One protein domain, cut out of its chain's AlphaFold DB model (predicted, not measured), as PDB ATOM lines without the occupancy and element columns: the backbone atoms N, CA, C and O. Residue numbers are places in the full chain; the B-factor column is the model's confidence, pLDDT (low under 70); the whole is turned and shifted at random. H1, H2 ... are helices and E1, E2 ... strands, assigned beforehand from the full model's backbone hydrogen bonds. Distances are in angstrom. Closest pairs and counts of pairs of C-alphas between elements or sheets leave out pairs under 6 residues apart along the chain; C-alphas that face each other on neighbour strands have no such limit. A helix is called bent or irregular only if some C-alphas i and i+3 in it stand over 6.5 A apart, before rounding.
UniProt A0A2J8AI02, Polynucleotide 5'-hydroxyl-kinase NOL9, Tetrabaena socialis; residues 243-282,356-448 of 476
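Overview. This is residues 243 to 282 and 356 to 448 of the 476 residues of the protein "Polynucleotide 5'-hydroxyl-kinase NOL9" of Tetrabaena socialis (UniProt A0A2J8AI02). A strongly twisted, curled sheet of seven strands makes the body, with H1 packed on it chiefly at the bent strand E5. H2 reaches away toward one end of the long axis, and H4 with residues 436 to 448 lies toward the other. The printed part has 133 residues with four named helices and seven named strands, along the chain E1 E2 H1 E3 H2 E4 E5 E6 H3 E7 H4. The sheet runs E1, E6, E5, E3, E7, E2, E4 and is mixed, and the class is mixed, helices and strands. The whole is compact, with a radius of gyration of the C-alphas of 15.1 A, and its outline is elongated, 54 by 32 by 27 A.

Arrangement. Start at E5, residues 390 to 400, which bends by 73 degrees at residue 397. E6, residues 405 to 410, is its antiparallel neighbour in a hairpin; find N 397 and O 407 2.8 A apart, within hydrogen-bond range. Beside E6 is the edge strand E1, residues 244 to 247, antiparallel at 143 degrees, with N 246 and O 406 at 3.0 A. E5's other neighbour is E3, residues 273 to 278, antiparallel at 125 degrees, with N 276 and O 392 at 2.9 A. E7, residues 420 to 425, is antiparallel to E3, with N 275 and O 424 at 2.9 A. E2, residues 252 to 255, is parallel to E7 at 18 degrees, with N 254 and O 423 at 2.8 A. The edge strand E4, residues 375 to 377, is parallel to E2, with N 376 and O 253 at 2.8 A. H1, residues 262 to 269, is on the sheet; its closest C-alphas to E5 are those of Gly 266 and Val 399, 5.6 A apart. H1 is irregular, with C-alphas 263 and 266 7.2 A apart. H2, residues 356 to 369, only grazes the sheet with residues 363 to 369, and H3, residues 414 to 417, only grazes it too. H4, residues 432 to 435, is not on the sheet. Every O i to N i+4 pair is within hydrogen-bond range in H2, 2 of 4 are in H1, and H3 and H4 are too short for one.

Along the chain. Find C-alpha 244 at (-11.040, 29.152, 10.986), where E1 begins. E5 runs 24.6 A from C-alpha 390 at (-27.689, 32.185, 16.329), and H2 runs 19.8 A. E3 covers 16.5 A, E6 15.7 A and E7 14.0 A. H4 ends at C-alpha 435, (-19.841, 28.541, -6.674).

Size, cuts and confidence. The two C-alphas farthest apart are those of Val 357 and Glu 439, 53.6 A. Residues 283 to 355 are not printed; C-alphas 282 and 356 are 10.6 A apart across the cut. The link from E4 to E5 is long, 12 residues. Look for pLDDT under 70 at residues 282, 356 to 360, 380 to 382, 436 to 442 and 445 to 448.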
ATOM      1  N   PRO A 243      -9.458  30.205   6.472       94.38
ATOM      2  CA  PRO A 243     -10.574  29.738   7.278       94.38
ATOM      3  C   PRO A 243     -10.172  29.572   8.742       94.38
ATOM      4  O   PRO A 243      -9.019  29.260   9.062       94.38
ATOM      5  N   TYR A 244     -11.162  29.642   9.622       94.88
ATOM      6  CA  TYR A 244     -11.040  29.152  10.986       94.88
ATOM      7  C   TYR A 244     -10.951  27.628  10.983       94.88
ATOM      8  O   TYR A 244     -11.664  26.951  10.241       94.88
ATOM      9  N   ARG A 245     -10.075  27.082  11.824       94.88
ATOM     10  CA  ARG A 245      -9.971  25.640  12.052       94.88
ATOM     11  C   ARG A 245     -10.706  25.309  13.335       94.88
ATOM     12  O   ARG A 245     -10.345  25.831  14.385       94.88
ATOM     13  N   VAL A 246     -11.715  24.454  13.245       93.38
ATOM     14  CA  VAL A 246     -12.529  24.072  14.402       93.38
ATOM     15  C   VAL A 246     -12.575  22.557  14.512       93.38
ATOM     16  O   VAL A 246     -12.831  21.869  13.526       93.38
ATOM     17  N   SER A 247     -12.321  22.025  15.707       93.56
ATOM     18  CA  SER A 247     -12.425  20.587  15.952       93.56
ATOM     19  C   SER A 247     -13.892  20.151  15.944       93.56
ATOM     20  O   SER A 247     -14.719  20.717  16.656       93.56
ATOM     21  N   LEU A 248     -14.210  19.102  15.184       91.62
ATOM     22  CA  LEU A 248     -15.514  18.438  15.218       91.62
ATOM     23  C   LEU A 248     -15.809  17.830  16.590       91.62
ATOM     24  O   LEU A 248     -16.973  17.668  16.934       91.62
ATOM     25  N   ASP A 249     -14.784  17.500  17.374       93.12
ATOM     26  CA  ASP A 249     -14.967  16.949  18.719       93.12
ATOM     27  C   ASP A 249     -15.381  18.010  19.735       93.12
ATOM     28  O   ASP A 249     -15.957  17.665  20.759       93.12
ATOM     29  N   ALA A 250     -15.142  19.288  19.435       91.31
ATOM     30  CA  ALA A 250     -15.616  20.415  20.231       91.31
ATOM     31  C   ALA A 250     -17.025  20.882  19.824       91.31
ATOM     32  O   ALA A 250     -17.632  21.682  20.531       91.31
ATOM     33  N   LEU A 251     -17.551  20.393  18.696       93.06
ATOM     34  CA  LEU A 251     -18.809  20.854  18.116       93.06
ATOM     35  C   LEU A 251     -19.888  19.778  18.167       93.06
ATOM     36  O   LEU A 251     -19.651  18.603  17.894       93.06
ATOM     37  N   HIS A 252     -21.112  20.204  18.435       93.75
ATOM     38  CA  HIS A 252     -22.304  19.447  18.105       93.75
ATOM     39  C   HIS A 252     -22.751  19.778  16.675       93.75
ATOM     40  O   HIS A 252     -22.809  20.947  16.302       93.75
ATOM     41  N   VAL A 253     -23.120  18.783  15.870       93.00
ATOM     42  CA  VAL A 253     -23.677  19.011  14.525       93.00
ATOM     43  C   VAL A 253     -25.146  18.613  14.507       93.00
ATOM     44  O   VAL A 253     -25.468  17.440  14.655       93.00
ATOM     45  N   GLN A 254     -26.042  19.570  14.289       91.88
ATOM     46  CA  GLN A 254     -27.472  19.315  14.140       91.88
ATOM     47  C   GLN A 254     -27.868  19.410  12.665       91.88
ATOM     48  O   GLN A 254     -27.692  20.452  12.040       91.88
ATOM     49  N   LEU A 255     -28.443  18.344  12.108       90.88
ATOM     50  CA  LEU A 255     -29.034  18.368  10.770       90.88
ATOM     51  C   LEU A 255     -30.539  18.626  10.882       90.88
ATOM     52  O   LEU A 255     -31.263  17.844  11.503       90.88
ATOM     53  N   LEU A 256     -31.022  19.707  10.266       88.00
ATOM     54  CA  LEU A 256     -32.457  20.016  10.239       88.00
ATOM     55  C   LEU A 256     -33.223  19.169   9.219       88.00
ATOM     56  O   LEU A 256     -34.439  19.045   9.309       88.00
ATOM     57  N   ALA A 257     -32.523  18.585   8.246       81.50
ATOM     58  CA  ALA A 257     -33.121  17.753   7.216       81.50
ATOM     59  C   ALA A 257     -32.344  16.444   7.048       81.50
ATOM     60  O   ALA A 257     -31.146  16.447   6.762       81.50
ATOM     61  N   GLY A 258     -33.065  15.327   7.166       80.75
ATOM     62  CA  GLY A 258     -32.539  13.986   6.935       80.75
ATOM     63  C   GLY A 258     -31.642  13.449   8.052       80.75
ATOM     64  O   GLY A 258     -31.353  14.109   9.048       80.75
ATOM     65  N   SER A 259     -31.199  12.206   7.863       81.94
ATOM     66  CA  SER A 259     -30.235  11.529   8.729       81.94
ATOM     67  C   SER A 259     -29.082  10.991   7.901       81.94
ATOM     68  O   SER A 259     -29.288  10.505   6.791       81.94
ATOM     69  N   VAL A 260     -27.872  11.053   8.443       83.19
ATOM     70  CA  VAL A 260     -26.643  10.764   7.697       83.19
ATOM     71  C   VAL A 260     -25.773   9.842   8.528       83.19
ATOM     72  O   VAL A 260     -25.531  10.117   9.703       83.19
ATOM     73  N   ALA A 261     -25.277   8.764   7.926       82.88
ATOM     74  CA  ALA A 261     -24.355   7.868   8.610       82.88
ATOM     75  C   ALA A 261     -23.051   8.613   8.977       82.88
ATOM     76  O   ALA A 261     -22.564   9.400   8.163       82.88
ATOM     77  N   PRO A 262     -22.417   8.348  10.137       80.44
ATOM     78  CA  PRO A 262     -21.256   9.121  10.601       80.44
ATOM     79  C   PRO A 262     -20.103   9.236   9.589       80.44
ATOM     80  O   PRO A 262     -19.452  10.272   9.498       80.44
ATOM     81  N   HIS A 263     -19.879   8.200   8.775       82.38
ATOM     82  CA  HIS A 263     -18.833   8.186   7.745       82.38
ATOM     83  C   HIS A 263     -19.122   9.116   6.550       82.38
ATOM     84  O   HIS A 263     -18.213   9.452   5.795       82.38
ATOM     85  N   GLN A 264     -20.374   9.541   6.366       86.38
ATOM     86  CA  GLN A 264     -20.794  10.479   5.323       86.38
ATOM     87  C   GLN A 264     -20.834  11.928   5.819       86.38
ATOM     88  O   GLN A 264     -21.052  12.828   5.010       86.38
ATOM     89  N   LEU A 265     -20.583  12.180   7.110       84.69
ATOM     90  CA  LEU A 265     -20.656  13.518   7.701       84.69
ATOM     91  C   LEU A 265     -19.809  14.539   6.933       84.69
ATOM     92  O   LEU A 265     -20.300  15.613   6.599       84.69
ATOM     93  N   GLY A 266     -18.567  14.183   6.587       86.38
ATOM     94  CA  GLY A 266     -17.687  15.065   5.817       86.38
ATOM     95  C   GLY A 266     -18.274  15.452   4.456       86.38
ATOM     96  O   GLY A 266     -18.084  16.578   4.013       86.38
ATOM     97  N   ARG A 267     -19.053  14.563   3.823       85.69
ATOM     98  CA  ARG A 267     -19.752  14.858   2.563       85.69
ATOM     99  C   ARG A 267     -20.955  15.764   2.761       85.69
ATOM    100  O   ARG A 267     -21.310  16.460   1.836       85.69
ATOM    101  N   VAL A 268     -21.607  15.752   3.912       86.69
ATOM    102  CA  VAL A 268     -22.781  16.610   4.136       86.69
ATOM    103  C   VAL A 268     -22.367  17.994   4.603       86.69
ATOM    104  O   VAL A 268     -22.965  18.983   4.204       86.69
ATOM    105  N   LEU A 269     -21.307  18.067   5.402       89.38
ATOM    106  CA  LEU A 269     -20.764  19.332   5.867       89.38
ATOM    107  C   LEU A 269     -20.002  20.082   4.776       89.38
ATOM    108  O   LEU A 269     -20.059  21.302   4.755       89.38
ATOM    109  N   ASN A 270     -19.286  19.401   3.877       89.94
ATOM    110  CA  ASN A 270     -18.463  20.092   2.885       89.94
ATOM    111  C   ASN A 270     -19.304  20.989   1.960       89.94
ATOM    112  O   ASN A 270     -20.124  20.498   1.192       89.94
ATOM    113  N   GLY A 271     -19.074  22.296   2.018       86.94
ATOM    114  CA  GLY A 271     -19.814  23.323   1.290       86.94
ATOM    115  C   GLY A 271     -21.189  23.674   1.839       86.94
ATOM    116  O   GLY A 271     -21.889  24.489   1.239       86.94
ATOM    117  N   ALA A 272     -21.565  23.116   2.990       90.50
ATOM    118  CA  ALA A 272     -22.793  23.491   3.662       90.50
ATOM    119  C   ALA A 272     -22.709  24.918   4.214       90.50
ATOM    120  O   ALA A 272     -21.695  25.343   4.781       90.50
ATOM    121  N   VAL A 273     -23.830  25.626   4.104       92.81
ATOM    122  CA  VAL A 273     -24.092  26.822   4.896       92.81
ATOM    123  C   VAL A 273     -24.634  26.383   6.249       92.81
ATOM    124  O   VAL A 273     -25.615  25.641   6.317       92.81
ATOM    125  N   VAL A 274     -24.009  26.863   7.317       94.81
ATOM    126  CA  VAL A 274     -24.340  26.492   8.693       94.81
ATOM    127  C   VAL A 274     -24.720  27.705   9.531       94.81
ATOM    128  O   VAL A 274     -24.159  28.790   9.366       94.81
ATOM    129  N   GLY A 275     -25.672  27.517  10.441       95.00
ATOM    130  CA  GLY A 275     -25.929  28.439  11.543       95.00
ATOM    131  C   GLY A 275     -24.977  28.156  12.703       95.00
ATOM    132  O   GLY A 275     -24.774  26.994  13.065       95.00
ATOM    133  N   LEU A 276     -24.392  29.207  13.273       95.25
ATOM    134  CA  LEU A 276     -23.471  29.130  14.407       95.25
ATOM    135  C   LEU A 276     -24.251  29.391  15.700       95.25
ATOM    136  O   LEU A 276     -24.624  30.532  15.967       95.25
ATOM    137  N   LEU A 277     -24.527  28.347  16.485       94.00
ATOM    138  CA  LEU A 277     -25.338  28.466  17.699       94.00
ATOM    139  C   LEU A 277     -24.487  28.639  18.957       94.00
ATOM    140  O   LEU A 277     -23.567  27.852  19.220       94.00
ATOM    141  N   ALA A 278     -24.854  29.632  19.768       91.00
ATOM    142  CA  ALA A 278     -24.256  29.866  21.075       91.00
ATOM    143  C   ALA A 278     -24.755  28.826  22.086       91.00
ATOM    144  O   ALA A 278     -25.930  28.798  22.444       91.00
ATOM    145  N   THR A 279     -23.846  27.980  22.565       89.25
ATOM    146  CA  THR A 279     -24.108  27.013  23.651       89.25
ATOM    147  C   THR A 279     -23.483  27.457  24.972       89.25
ATOM    148  O   THR A 279     -23.822  26.929  26.026       89.25
ATOM    149  N   HIS A 280     -22.605  28.458  24.923       83.50
ATOM    150  CA  HIS A 280     -21.937  29.037  26.079       83.50
ATOM    151  C   HIS A 280     -22.315  30.513  26.194       83.50
ATOM    152  O   HIS A 280     -22.663  31.162  25.205       83.50
ATOM    153  N   ALA A 281     -22.246  31.053  27.409       74.19
ATOM    154  CA  ALA A 281     -22.476  32.474  27.624       74.19
ATOM    155  C   ALA A 281     -21.396  33.306  26.902       74.19
ATOM    156  O   ALA A 281     -20.224  32.917  26.926       74.19
ATOM    157  N   PRO A 282     -21.757  34.454  26.298       68.00
ATOM    158  CA  PRO A 282     -20.781  35.302  25.639       68.00
ATOM    159  C   PRO A 282     -19.746  35.862  26.616       68.00
ATOM    160  O   PRO A 282     -20.101  36.174  27.761       68.00
ATOM    161  N   ALA A 356     -26.675  36.943  35.271       59.12
ATOM    162  CA  ALA A 356     -25.517  36.065  35.101       59.12
ATOM    163  C   ALA A 356     -25.823  34.603  35.453       59.12
ATOM    164  O   ALA A 356     -25.423  33.699  34.719       59.12
ATOM    165  N   VAL A 357     -26.552  34.361  36.549       58.66
ATOM    166  CA  VAL A 357     -26.977  33.011  36.949       58.66
ATOM    167  C   VAL A 357     -27.970  32.426  35.940       58.66
ATOM    168  O   VAL A 357     -27.849  31.253  35.581       58.66
ATOM    169  N   ALA A 358     -28.907  33.231  35.430       65.38
ATOM    170  CA  ALA A 358     -29.837  32.808  34.383       65.38
ATOM    171  C   ALA A 358     -29.096  32.417  33.092       65.38
ATOM    172  O   ALA A 358     -29.324  31.330  32.561       65.38
ATOM    173  N   ASN A 359     -28.140  33.238  32.651       68.44
ATOM    174  CA  ASN A 359     -27.322  32.966  31.467       68.44
ATOM    175  C   ASN A 359     -26.435  31.725  31.641       68.44
ATOM    176  O   ASN A 359     -26.326  30.914  30.725       68.44
ATOM    177  N   ALA A 360     -25.839  31.530  32.821       67.69
ATOM    178  CA  ALA A 360     -25.050  30.336  33.121       67.69
ATOM    179  C   ALA A 360     -25.911  29.061  33.138       67.69
ATOM    180  O   ALA A 360     -25.491  28.021  32.635       67.69
ATOM    181  N   THR A 361     -27.134  29.144  33.669       72.19
ATOM    182  CA  THR A 361     -28.084  28.021  33.689       72.19
ATOM    183  C   THR A 361     -28.566  27.677  32.278       72.19
ATOM    184  O   THR A 361     -28.619  26.503  31.916       72.19
ATOM    185  N   ALA A 362     -28.854  28.690  31.455       74.56
ATOM    186  CA  ALA A 362     -29.214  28.511  30.051       74.56
ATOM    187  C   ALA A 362     -28.066  27.883  29.245       74.56
ATOM    188  O   ALA A 362     -28.297  26.937  28.496       74.56
ATOM    189  N   ALA A 363     -26.826  28.336  29.457       75.56
ATOM    190  CA  ALA A 363     -25.640  27.748  28.836       75.56
ATOM    191  C   ALA A 363     -25.423  26.285  29.263       75.56
ATOM    192  O   ALA A 363     -25.144  25.426  28.432       75.56
ATOM    193  N   ALA A 364     -25.617  25.959  30.546       76.75
ATOM    194  CA  ALA A 364     -25.517  24.579  31.022       76.75
ATOM    195  C   ALA A 364     -26.588  23.666  30.394       76.75
ATOM    196  O   ALA A 364     -26.286  22.544  29.988       76.75
ATOM    197  N   ALA A 365     -27.828  24.152  30.267       82.94
ATOM    198  CA  ALA A 365     -28.900  23.429  29.586       82.94
ATOM    199  C   ALA A 365     -28.617  23.261  28.082       82.94
ATOM    200  O   ALA A 365     -28.840  22.181  27.531       82.94
ATOM    201  N   ALA A 366     -28.076  24.295  27.434       83.56
ATOM    202  CA  ALA A 366     -27.664  24.257  26.037       83.56
ATOM    203  C   ALA A 366     -26.551  23.226  25.810       83.56
ATOM    204  O   ALA A 366     -26.697  22.362  24.953       83.56
ATOM    205  N   ALA A 367     -25.489  23.242  26.618       80.12
ATOM    206  CA  ALA A 367     -24.401  22.268  26.536       80.12
ATOM    207  C   ALA A 367     -24.872  20.824  26.796       80.12
ATOM    208  O   ALA A 367     -24.390  19.888  26.161       80.12
ATOM    209  N   ALA A 368     -25.847  20.631  27.694       85.44
ATOM    210  CA  ALA A 368     -26.445  19.320  27.941       85.44
ATOM    211  C   ALA A 368     -27.289  18.824  26.754       85.44
ATOM    212  O   ALA A 368     -27.254  17.637  26.426       85.44
ATOM    213  N   ALA A 369     -28.037  19.718  26.102       86.25
ATOM    214  CA  ALA A 369     -28.840  19.386  24.927       86.25
ATOM    215  C   ALA A 369     -27.998  19.223  23.648       86.25
ATOM    216  O   ALA A 369     -28.363  18.446  22.765       86.25
ATOM    217  N   TYR A 370     -26.859  19.912  23.576       90.31
ATOM    218  CA  TYR A 370     -25.926  19.928  22.453       90.31
ATOM    219  C   TYR A 370     -24.538  19.421  22.877       90.31
ATOM    220  O   TYR A 370     -23.572  20.184  22.885       90.31
ATOM    221  N   PRO A 371     -24.405  18.127  23.225       90.12
ATOM    222  CA  PRO A 371     -23.129  17.572  23.653       90.12
ATOM    223  C   PRO A 371     -22.091  17.630  22.517       90.12
ATOM    224  O   PRO A 371     -22.432  17.295  21.374       90.12
ATOM    225  N   PRO A 372     -20.834  17.998  22.813       91.94
ATOM    226  CA  PRO A 372     -19.778  18.118  21.811       91.94
ATOM    227  C   PRO A 372     -19.410  16.749  21.207       91.94
ATOM    228  O   PRO A 372     -19.578  15.701  21.838       91.94
ATOM    229  N   GLY A 373     -18.973  16.741  19.945       89.19
ATOM    230  CA  GLY A 373     -18.615  15.533  19.194       89.19
ATOM    231  C   GLY A 373     -19.804  14.669  18.752       89.19
ATOM    232  O   GLY A 373     -19.608  13.582  18.196       89.19
ATOM    233  N   ARG A 374     -21.045  15.113  18.991       89.81
ATOM    234  CA  ARG A 374     -22.273  14.399  18.607       89.81
ATOM    235  C   ARG A 374     -22.917  14.992  17.362       89.81
ATOM    236  O   ARG A 374     -22.792  16.176  17.068       89.81
ATOM    237  N   ILE A 375     -23.655  14.131  16.665       88.62
ATOM    238  CA  ILE A 375     -24.507  14.496  15.536       88.62
ATOM    239  C   ILE A 375     -25.950  14.227  15.956       88.62
ATOM    240  O   ILE A 375     -26.252  13.122  16.418       88.62
ATOM    241  N   SER A 376     -26.823  15.216  15.808       88.50
ATOM    242  CA  SER A 376     -28.265  15.077  15.998       88.50
ATOM    243  C   SER A 376     -29.017  15.362  14.703       88.50
ATOM    244  O   SER A 376     -28.504  15.999  13.779       88.50
ATOM    245  N   TYR A 377     -30.249  14.869  14.637       85.56
ATOM    246  CA  TYR A 377     -31.129  15.028  13.488       85.56
ATOM    247  C   TYR A 377     -32.495  15.496  13.980       85.56
ATOM    248  O   TYR A 377     -32.952  15.065  15.045       85.56
ATOM    249  N   ALA A 378     -33.154  16.363  13.214       75.38
ATOM    250  CA  ALA A 378     -34.528  16.753  13.502       75.38
ATOM    251  C   ALA A 378     -35.428  15.505  13.601       75.38
ATOM    252  O   ALA A 378     -35.399  14.631  12.737       75.38
ATOM    253  N   GLY A 379     -36.191  15.399  14.694       70.44
ATOM    254  CA  GLY A 379     -37.078  14.260  14.959       70.44
ATOM    255  C   GLY A 379     -36.404  12.990  15.501       70.44
ATOM    256  O   GLY A 379     -37.104  12.012  15.748       70.44
ATOM    257  N   ALA A 380     -35.084  12.977  15.724       68.75
ATOM    258  CA  ALA A 380     -34.398  11.814  16.304       68.75
ATOM    259  C   ALA A 380     -34.683  11.613  17.805       68.75
ATOM    260  O   ALA A 380     -34.520  10.511  18.326       68.75
ATOM    261  N   THR A 381     -35.087  12.672  18.507       67.00
ATOM    262  CA  THR A 381     -35.390  12.664  19.942       67.00
ATOM    263  C   THR A 381     -36.883  12.876  20.184       67.00
ATOM    264  O   THR A 381     -37.553  13.581  19.432       67.00
ATOM    265  N   SER A 382     -37.411  12.292  21.266       64.44
ATOM    266  CA  SER A 382     -38.826  12.430  21.650       64.44
ATOM    267  C   SER A 382     -39.218  13.857  22.050       64.44
ATOM    268  O   SER A 382     -40.393  14.205  21.998       64.44
ATOM    269  N   SER A 383     -38.246  14.678  22.456       71.94
ATOM    270  CA  SER A 383     -38.398  16.116  22.680       71.94
ATOM    271  C   SER A 383     -37.506  16.890  21.706       71.94
ATOM    272  O   SER A 383     -36.337  16.511  21.554       71.94
ATOM    273  N   PRO A 384     -37.999  17.968  21.070       71.31
ATOM    274  CA  PRO A 384     -37.155  18.819  20.240       71.31
ATOM    275  C   PRO A 384     -36.064  19.481  21.100       71.31
ATOM    276  O   PRO A 384     -36.332  19.817  22.259       71.31
ATOM    277  N   PRO A 385     -34.838  19.653  20.575       74.81
ATOM    278  CA  PRO A 385     -33.794  20.366  21.298       74.81
ATOM    279  C   PRO A 385     -34.191  21.840  21.504       74.81
ATOM    280  O   PRO A 385     -34.982  22.380  20.721       74.81
ATOM    281  N   PRO A 386     -33.677  22.496  22.559       84.12
ATOM    282  CA  PRO A 386     -33.978  23.895  22.826       84.12
ATOM    283  C   PRO A 386     -33.452  24.774  21.691       84.12
ATOM    284  O   PRO A 386     -32.361  24.546  21.174       84.12
ATOM    285  N   LEU A 387     -34.213  25.805  21.329       86.56
ATOM    286  CA  LEU A 387     -33.730  26.817  20.395       86.56
ATOM    287  C   LEU A 387     -32.645  27.646  21.072       86.56
ATOM    288  O   LEU A 387     -32.851  28.155  22.172       86.56
ATOM    289  N   LEU A 388     -31.504  27.771  20.400       89.56
ATOM    290  CA  LEU A 388     -30.390  28.582  20.867       89.56
ATOM    291  C   LEU A 388     -30.221  29.823  19.985       89.56
ATOM    292  O   LEU A 388     -30.529  29.762  18.788       89.56
ATOM    293  N   PRO A 389     -29.674  30.916  20.541       90.00
ATOM    294  CA  PRO A 389     -29.313  32.092  19.768       90.00
ATOM    295  C   PRO A 389     -28.323  31.747  18.653       90.00
ATOM    296  O   PRO A 389     -27.298  31.092  18.878       90.00
ATOM    297  N   CYS A 390     -28.614  32.226  17.447       92.69
ATOM    298  CA  CYS A 390     -27.689  32.185  16.329       92.69
ATOM    299  C   CYS A 390     -26.779  33.413  16.385       92.69
ATOM    300  O   CYS A 390     -27.243  34.550  16.372       92.69
ATOM    301  N   VAL A 391     -25.471  33.189  16.438       91.38
ATOM    302  CA  VAL A 391     -24.464  34.258  16.451       91.38
ATOM    303  C   VAL A 391     -24.194  34.770  15.034       91.38
ATOM    304  O   VAL A 391     -23.852  35.933  14.831       91.38
ATOM    305  N   GLY A 392     -24.364  33.905  14.036       91.44
ATOM    306  CA  GLY A 392     -24.166  34.243  12.636       91.44
ATOM    307  C   GLY A 392     -24.160  33.019  11.732       91.44
ATOM    308  O   GLY A 392     -24.489  31.903  12.139       91.44
ATOM    309  N   LEU A 393     -23.785  33.247  10.477       94.00
ATOM    310  CA  LEU A 393     -23.681  32.206   9.459       94.00
ATOM    311  C   LEU A 393     -22.221  31.826   9.226       94.00
ATOM    312  O   LEU A 393     -21.315  32.646   9.384       94.00
ATOM    313  N   GLY A 394     -22.005  30.595   8.780       93.88
ATOM    314  CA  GLY A 394     -20.716  30.139   8.287       93.88
ATOM    315  C   GLY A 394     -20.839  29.284   7.031       93.88
ATOM    316  O   GLY A 394     -21.867  28.655   6.788       93.88
ATOM    317  N   ILE A 395     -19.772  29.251   6.236       93.56
ATOM    318  CA  ILE A 395     -19.587  28.287   5.146       93.56
ATOM    319  C   ILE A 395     -18.522  27.293   5.580       93.56
ATOM    320  O   ILE A 395     -17.391  27.675   5.892       93.56
ATOM    321  N   VAL A 396     -18.863  26.011   5.552       93.38
ATOM    322  CA  VAL A 396     -17.879  24.947   5.724       93.38
ATOM    323  C   VAL A 396     -17.131  24.770   4.406       93.38
ATOM    324  O   VAL A 396     -17.634  24.175   3.460       93.38
ATOM    325  N   ARG A 397     -15.914  25.304   4.327       90.62
ATOM    326  CA  ARG A 397     -15.085  25.262   3.119       90.62
ATOM    327  C   ARG A 397     -14.598  23.856   2.791       90.62
ATOM    328  O   ARG A 397     -14.508  23.501   1.626       90.62
ATOM    329  N   ALA A 398     -14.185  23.124   3.821       90.25
ATOM    330  CA  ALA A 398     -13.693  21.758   3.722       90.25
ATOM    331  C   ALA A 398     -13.760  21.076   5.090       90.25
ATOM    332  O   ALA A 398     -13.796  21.741   6.128       90.25
ATOM    333  N   VAL A 399     -13.725  19.745   5.079       91.19
ATOM    334  CA  VAL A 399     -13.692  18.919   6.287       91.19
ATOM    335  C   VAL A 399     -12.542  17.927   6.183       91.19
ATOM    336  O   VAL A 399     -12.493  17.125   5.251       91.19
ATOM    337  N   ASP A 400     -11.628  17.966   7.148       91.88
ATOM    338  CA  ASP A 400     -10.578  16.966   7.321       91.88
ATOM    339  C   ASP A 400     -11.083  15.911   8.312       91.88
ATOM    340  O   ASP A 400     -11.032  16.091   9.528       91.88
ATOM    341  N   MET A 401     -11.603  14.797   7.791       90.06
ATOM    342  CA  MET A 401     -12.116  13.707   8.630       90.06
ATOM    343  C   MET A 401     -11.007  12.921   9.343       90.06
ATOM    344  O   MET A 401     -11.304  12.250  10.328       90.06
ATOM    345  N   ALA A 402      -9.752  12.996   8.878       91.00
ATOM    346  CA  ALA A 402      -8.627  12.323   9.526       91.00
ATOM    347  C   ALA A 402      -8.199  13.077  10.791       91.00
ATOM    348  O   ALA A 402      -7.962  12.459  11.826       91.00
ATOM    349  N   ARG A 403      -8.160  14.413  10.721       91.88
ATOM    350  CA  ARG A 403      -7.906  15.286  11.881       91.88
ATOM    351  C   ARG A 403      -9.157  15.634  12.682       91.88
ATOM    352  O   ARG A 403      -9.037  16.189  13.767       91.88
ATOM    353  N   ARG A 404     -10.341  15.311  12.153       92.44
ATOM    354  CA  ARG A 404     -11.649  15.725  12.683       92.44
ATOM    355  C   ARG A 404     -11.742  17.249  12.815       92.44
ATOM    356  O   ARG A 404     -12.184  17.767  13.833       92.44
ATOM    357  N   GLU A 405     -11.346  17.964  11.764       94.12
ATOM    358  CA  GLU A 405     -11.351  19.430  11.701       94.12
ATOM    359  C   GLU A 405     -12.271  19.946  10.587       94.12
ATOM    360  O   GLU A 405     -12.326  19.398   9.485       94.12
ATOM    361  N   VAL A 406     -12.966  21.047  10.861       93.31
ATOM    362  CA  VAL A 406     -13.750  21.824   9.899       93.31
ATOM    363  C   VAL A 406     -13.009  23.115   9.584       93.31
ATOM    364  O   VAL A 406     -12.551  23.815  10.488       93.31
ATOM    365  N   LEU A 407     -12.921  23.442   8.295       94.81
ATOM    366  CA  LEU A 407     -12.440  24.732   7.814       94.81
ATOM    367  C   LEU A 407     -13.644  25.654   7.587       94.81
ATOM    368  O   LEU A 407     -14.377  25.472   6.617       94.81
ATOM    369  N   LEU A 408     -13.850  26.624   8.475       94.81
ATOM    370  CA  LEU A 408     -15.029  27.493   8.514       94.81
ATOM    371  C   LEU A 408     -14.707  28.916   8.030       94.81
ATOM    372  O   LEU A 408     -13.727  29.517   8.462       94.81
ATOM    373  N   LEU A 409     -15.560  29.475   7.171       94.69
ATOM    374  CA  LEU A 409     -15.546  30.885   6.763       94.69
ATOM    375  C   LEU A 409     -16.749  31.604   7.382       94.69
ATOM    376  O   LEU A 409     -17.873  31.130   7.231       94.69
ATOM    377  N   THR A 410     -16.538  32.728   8.066       94.75
ATOM    378  CA  THR A 410     -17.604  33.491   8.739       94.75
ATOM    379  C   THR A 410     -17.187  34.944   8.976       94.75
ATOM    380  O   THR A 410     -15.996  35.224   9.084       94.75
ATOM    381  N   ASP A 411     -18.161  35.859   9.034       92.25
ATOM    382  CA  ASP A 411     -17.981  37.273   9.396       92.25
ATOM    383  C   ASP A 411     -18.166  37.522  10.907       92.25
ATOM    384  O   ASP A 411     -18.153  38.667  11.357       92.25
ATOM    385  N   VAL A 412     -18.338  36.458  11.700       90.50
ATOM    386  CA  VAL A 412     -18.462  36.534  13.159       90.50
ATOM    387  C   VAL A 412     -17.100  36.806  13.801       90.50
ATOM    388  O   VAL A 412     -16.098  36.167  13.475       90.50
ATOM    389  N   ALA A 413     -17.082  37.752  14.741       87.12
ATOM    390  CA  ALA A 413     -15.883  38.137  15.474       87.12
ATOM    391  C   ALA A 413     -15.333  36.969  16.326       87.12
ATOM    392  O   ALA A 413     -16.133  36.222  16.903       87.12
ATOM    393  N   PRO A 414     -14.000  36.810  16.449       86.38
ATOM    394  CA  PRO A 414     -13.387  35.696  17.174       86.38
ATOM    395  C   PRO A 414     -13.895  35.520  18.609       86.38
ATOM    396  O   PRO A 414     -14.087  34.394  19.051       86.38
ATOM    397  N   GLU A 415     -14.190  36.616  19.308       85.19
ATOM    398  CA  GLU A 415     -14.666  36.593  20.694       85.19
ATOM    399  C   GLU A 415     -16.049  35.937  20.811       85.19
ATOM    400  O   GLU A 415     -16.350  35.263  21.790       85.19
ATOM    401  N   LEU A 416     -16.904  36.107  19.798       85.50
ATOM    402  CA  LEU A 416     -18.224  35.477  19.762       85.50
ATOM    403  C   LEU A 416     -18.158  34.019  19.292       85.50
ATOM    404  O   LEU A 416     -19.042  33.228  19.623       85.50
ATOM    405  N   LEU A 417     -17.117  33.645  18.541       88.19
ATOM    406  CA  LEU A 417     -16.899  32.258  18.128       88.19
ATOM    407  C   LEU A 417     -16.573  31.345  19.313       88.19
ATOM    408  O   LEU A 417     -16.923  30.169  19.263       88.19
ATOM    409  N   GLU A 418     -16.000  31.870  20.399       88.12
ATOM    410  CA  GLU A 418     -15.761  31.108  21.635       88.12
ATOM    411  C   GLU A 418     -17.057  30.577  22.270       88.12
ATOM    412  O   GLU A 418     -17.044  29.593  23.006       88.12
ATOM    413  N   CYS A 419     -18.197  31.202  21.972       89.00
ATOM    414  CA  CYS A 419     -19.502  30.801  22.496       89.00
ATOM    415  C   CYS A 419     -20.141  29.667  21.690       89.00
ATOM    416  O   CYS A 419     -21.096  29.023  22.149       89.00
ATOM    417  N   VAL A 420     -19.661  29.470  20.461       92.50
ATOM    418  CA  VAL A 420     -20.248  28.556  19.489       92.50
ATOM    419  C   VAL A 420     -19.821  27.139  19.827       92.50
ATOM    420  O   VAL A 420     -18.650  26.787  19.752       92.50
ATOM    421  N   GLY A 421     -20.801  26.300  20.155       93.25
ATOM    422  CA  GLY A 421     -20.571  24.866  20.374       93.25
ATOM    423  C   GLY A 421     -21.473  23.976  19.535       93.25
ATOM    424  O   GLY A 421     -21.370  22.756  19.624       93.25
ATOM    425  N   ALA A 422     -22.347  24.556  18.710       94.31
ATOM    426  CA  ALA A 422     -23.179  23.794  17.795       94.31
ATOM    427  C   ALA A 422     -23.233  24.433  16.401       94.31
ATOM    428  O   ALA A 422     -23.375  25.648  16.256       94.31
ATOM    429  N   LEU A 423     -23.136  23.583  15.378       95.06
ATOM    430  CA  LEU A 423     -23.383  23.915  13.980       95.06
ATOM    431  C   LEU A 423     -24.726  23.328  13.563       95.06
ATOM    432  O   LEU A 423     -24.939  22.118  13.675       95.06
ATOM    433  N   VAL A 424     -25.606  24.168  13.034       93.56
ATOM    434  CA  VAL A 424     -26.878  23.723  12.461       93.56
ATOM    435  C   VAL A 424     -26.781  23.735  10.950       93.56
ATOM    436  O   VAL A 424     -26.530  24.776  10.346       93.56
ATOM    437  N   VAL A 425     -27.015  22.584  10.337       92.62
ATOM    438  CA  VAL A 425     -27.021  22.411   8.888       92.62
ATOM    439  C   VAL A 425     -28.465  22.429   8.400       92.62
ATOM    440  O   VAL A 425     -29.269  21.558   8.744       92.62
ATOM    441  N   GLY A 426     -28.784  23.448   7.606       89.44
ATOM    442  CA  GLY A 426     -30.066  23.590   6.925       89.44
ATOM    443  C   GLY A 426     -30.020  23.148   5.460       89.44
ATOM    444  O   GLY A 426     -29.130  22.421   5.030       89.44
ATOM    445  N   ARG A 427     -30.978  23.639   4.669       87.62
ATOM    446  CA  ARG A 427     -31.040  23.524   3.198       87.62
ATOM    447  C   ARG A 427     -30.751  24.849   2.497       87.62
ATOM    448  O   ARG A 427     -31.186  25.098   1.376       87.62
ATOM    449  N   LEU A 428     -30.040  25.731   3.185       87.62
ATOM    450  CA  LEU A 428     -29.630  27.005   2.632       87.62
ATOM    451  C   LEU A 428     -28.474  26.785   1.647       87.62
ATOM    452  O   LEU A 428     -27.413  26.295   2.021       87.62
ATOM    453  N   GLU A 429     -28.693  27.153   0.389       84.69
ATOM    454  CA  GLU A 429     -27.708  27.002  -0.683       84.69
ATOM    455  C   GLU A 429     -27.000  28.325  -0.992       84.69
ATOM    456  O   GLU A 429     -27.603  29.407  -0.956       84.69
ATOM    457  N   LEU A 430     -25.721  28.227  -1.360       83.50
ATOM    458  CA  LEU A 430     -24.965  29.358  -1.886       83.50
ATOM    459  C   LEU A 430     -25.423  29.697  -3.311       83.50
ATOM    460  O   LEU A 430     -25.706  28.802  -4.110       83.50
ATOM    461  N   PRO A 431     -25.479  30.988  -3.677       83.38
ATOM    462  CA  PRO A 431     -25.813  31.384  -5.035       83.38
ATOM    463  C   PRO A 431     -24.754  30.872  -6.017       83.38
ATOM    464  O   PRO A 431     -23.558  30.913  -5.737       83.38
ATOM    465  N   GLY A 432     -25.187  30.472  -7.217       79.62
ATOM    466  CA  GLY A 432     -24.288  29.955  -8.256       79.62
ATOM    467  C   GLY A 432     -23.127  30.894  -8.604       79.62
ATOM    468  O   GLY A 432     -22.044  30.419  -8.915       79.62
ATOM    469  N   SER A 433     -23.308  32.209  -8.457       79.38
ATOM    470  CA  SER A 433     -22.257  33.219  -8.649       79.38
ATOM    471  C   SER A 433     -21.090  33.134  -7.654       79.38
ATOM    472  O   SER A 433     -20.039  33.695  -7.927       79.38
ATOM    473  N   LEU A 434     -21.275  32.488  -6.497       79.62
ATOM    474  CA  LEU A 434     -20.201  32.206  -5.531       79.62
ATOM    475  C   LEU A 434     -19.594  30.805  -5.716       79.62
ATOM    476  O   LEU A 434     -18.533  30.517  -5.172       79.62
ATOM    477  N   LEU A 435     -20.269  29.924  -6.461       77.44
ATOM    478  CA  LEU A 435     -19.841  28.541  -6.674       77.44
ATOM    479  C   LEU A 435     -19.066  28.383  -7.981       77.44
ATOM    480  O   LEU A 435     -17.983  27.811  -8.008       77.44
ATOM    481  N   VAL A 436     -19.639  28.893  -9.066       66.38
ATOM    482  CA  VAL A 436     -19.162  28.702 -10.433       66.38
ATOM    483  C   VAL A 436     -18.555  30.016 -10.879       66.38
ATOM    484  O   VAL A 436     -19.236  30.756 -11.571       66.38
ATOM    485  N   GLY A 437     -17.338  30.345 -10.434       53.62
ATOM    486  CA  GLY A 437     -16.764  31.667 -10.687       53.62
ATOM    487  C   GLY A 437     -15.248  31.756 -10.708       53.62
ATOM    488  O   GLY A 437     -14.628  31.895  -9.660       53.62
ATOM    489  N   GLY A 438     -14.680  31.735 -11.916       55.50
ATOM    490  CA  GLY A 438     -13.246  31.864 -12.196       55.50
ATOM    491  C   GLY A 438     -12.703  30.721 -13.061       55.50
ATOM    492  O   GLY A 438     -13.441  29.817 -13.448       55.50
ATOM    493  N   GLU A 439     -11.396  30.746 -13.343       54.25
ATOM    494  CA  GLU A 439     -10.672  29.621 -13.971       54.25
ATOM    495  C   GLU A 439     -10.603  28.379 -13.058       54.25
ATOM    496  O   GLU A 439     -10.307  27.279 -13.522       54.25
ATOM    497  N   VAL A 440     -10.894  28.538 -11.759       55.88
ATOM    498  CA  VAL A 440     -10.793  27.492 -10.733       55.88
ATOM    499  C   VAL A 440     -12.148  27.294 -10.052       55.88
ATOM    500  O   VAL A 440     -12.810  28.257  -9.670       55.88
ATOM    501  N   ALA A 441     -12.559  26.034  -9.891       64.44
ATOM    502  CA  ALA A 441     -13.775  25.673  -9.167       64.44
ATOM    503  C   ALA A 441     -13.694  26.103  -7.692       64.44
ATOM    504  O   ALA A 441     -12.640  25.986  -7.060       64.44
ATOM    505  N   SER A 442     -14.812  26.567  -7.128       67.12
ATOM    506  CA  SER A 442     -14.872  26.918  -5.708       67.12
ATOM    507  C   SER A 442     -14.534  25.700  -4.824       67.12
ATOM    508  O   SER A 442     -15.036  24.604  -5.086       67.12
ATOM    509  N   PRO A 443     -13.732  25.858  -3.748       71.06
ATOM    510  CA  PRO A 443     -13.289  24.739  -2.909       71.06
ATOM    511  C   PRO A 443     -14.432  24.034  -2.164       71.06
ATOM    512  O   PRO A 443     -14.290  22.879  -1.775       71.06
ATOM    513  N   TYR A 444     -15.564  24.719  -1.990       73.56
ATOM    514  CA  TYR A 444     -16.781  24.185  -1.379       73.56
ATOM    515  C   TYR A 444     -17.825  23.731  -2.410       73.56
ATOM    516  O   TYR A 444     -18.925  23.318  -2.043       73.56
ATOM    517  N   GLN A 445     -17.519  23.791  -3.708       69.19
ATOM    518  CA  GLN A 445     -18.401  23.237  -4.723       69.19
ATOM    519  C   GLN A 445     -18.340  21.708  -4.675       69.19
ATOM    520  O   GLN A 445     -17.332  21.087  -5.012       69.19
ATOM    521  N   GLN A 446     -19.451  21.079  -4.295       59.53
ATOM    522  CA  GLN A 446     -19.577  19.631  -4.388       59.53
ATOM    523  C   GLN A 446     -19.759  19.205  -5.845       59.53
ATOM    524  O   GLN A 446     -20.836  19.350  -6.424       59.53
ATOM    525  N   LEU A 447     -18.719  18.638  -6.450       47.19
ATOM    526  CA  LEU A 447     -18.864  17.872  -7.684       47.19
ATOM    527  C   LEU A 447     -19.462  16.498  -7.339       47.19
ATOM    528  O   LEU A 447     -18.809  15.675  -6.704       47.19
ATOM    529  N   PHE A 448     -20.711  16.257  -7.758       43.22
ATOM    530  CA  PHE A 448     -21.405  14.960  -7.657       43.22
ATOM    531  C   PHE A 448     -21.629  14.428  -6.222       43.22
ATOM    532  O   PHE A 448     -21.650  13.217  -5.991       43.22
TER     533      PHE A 448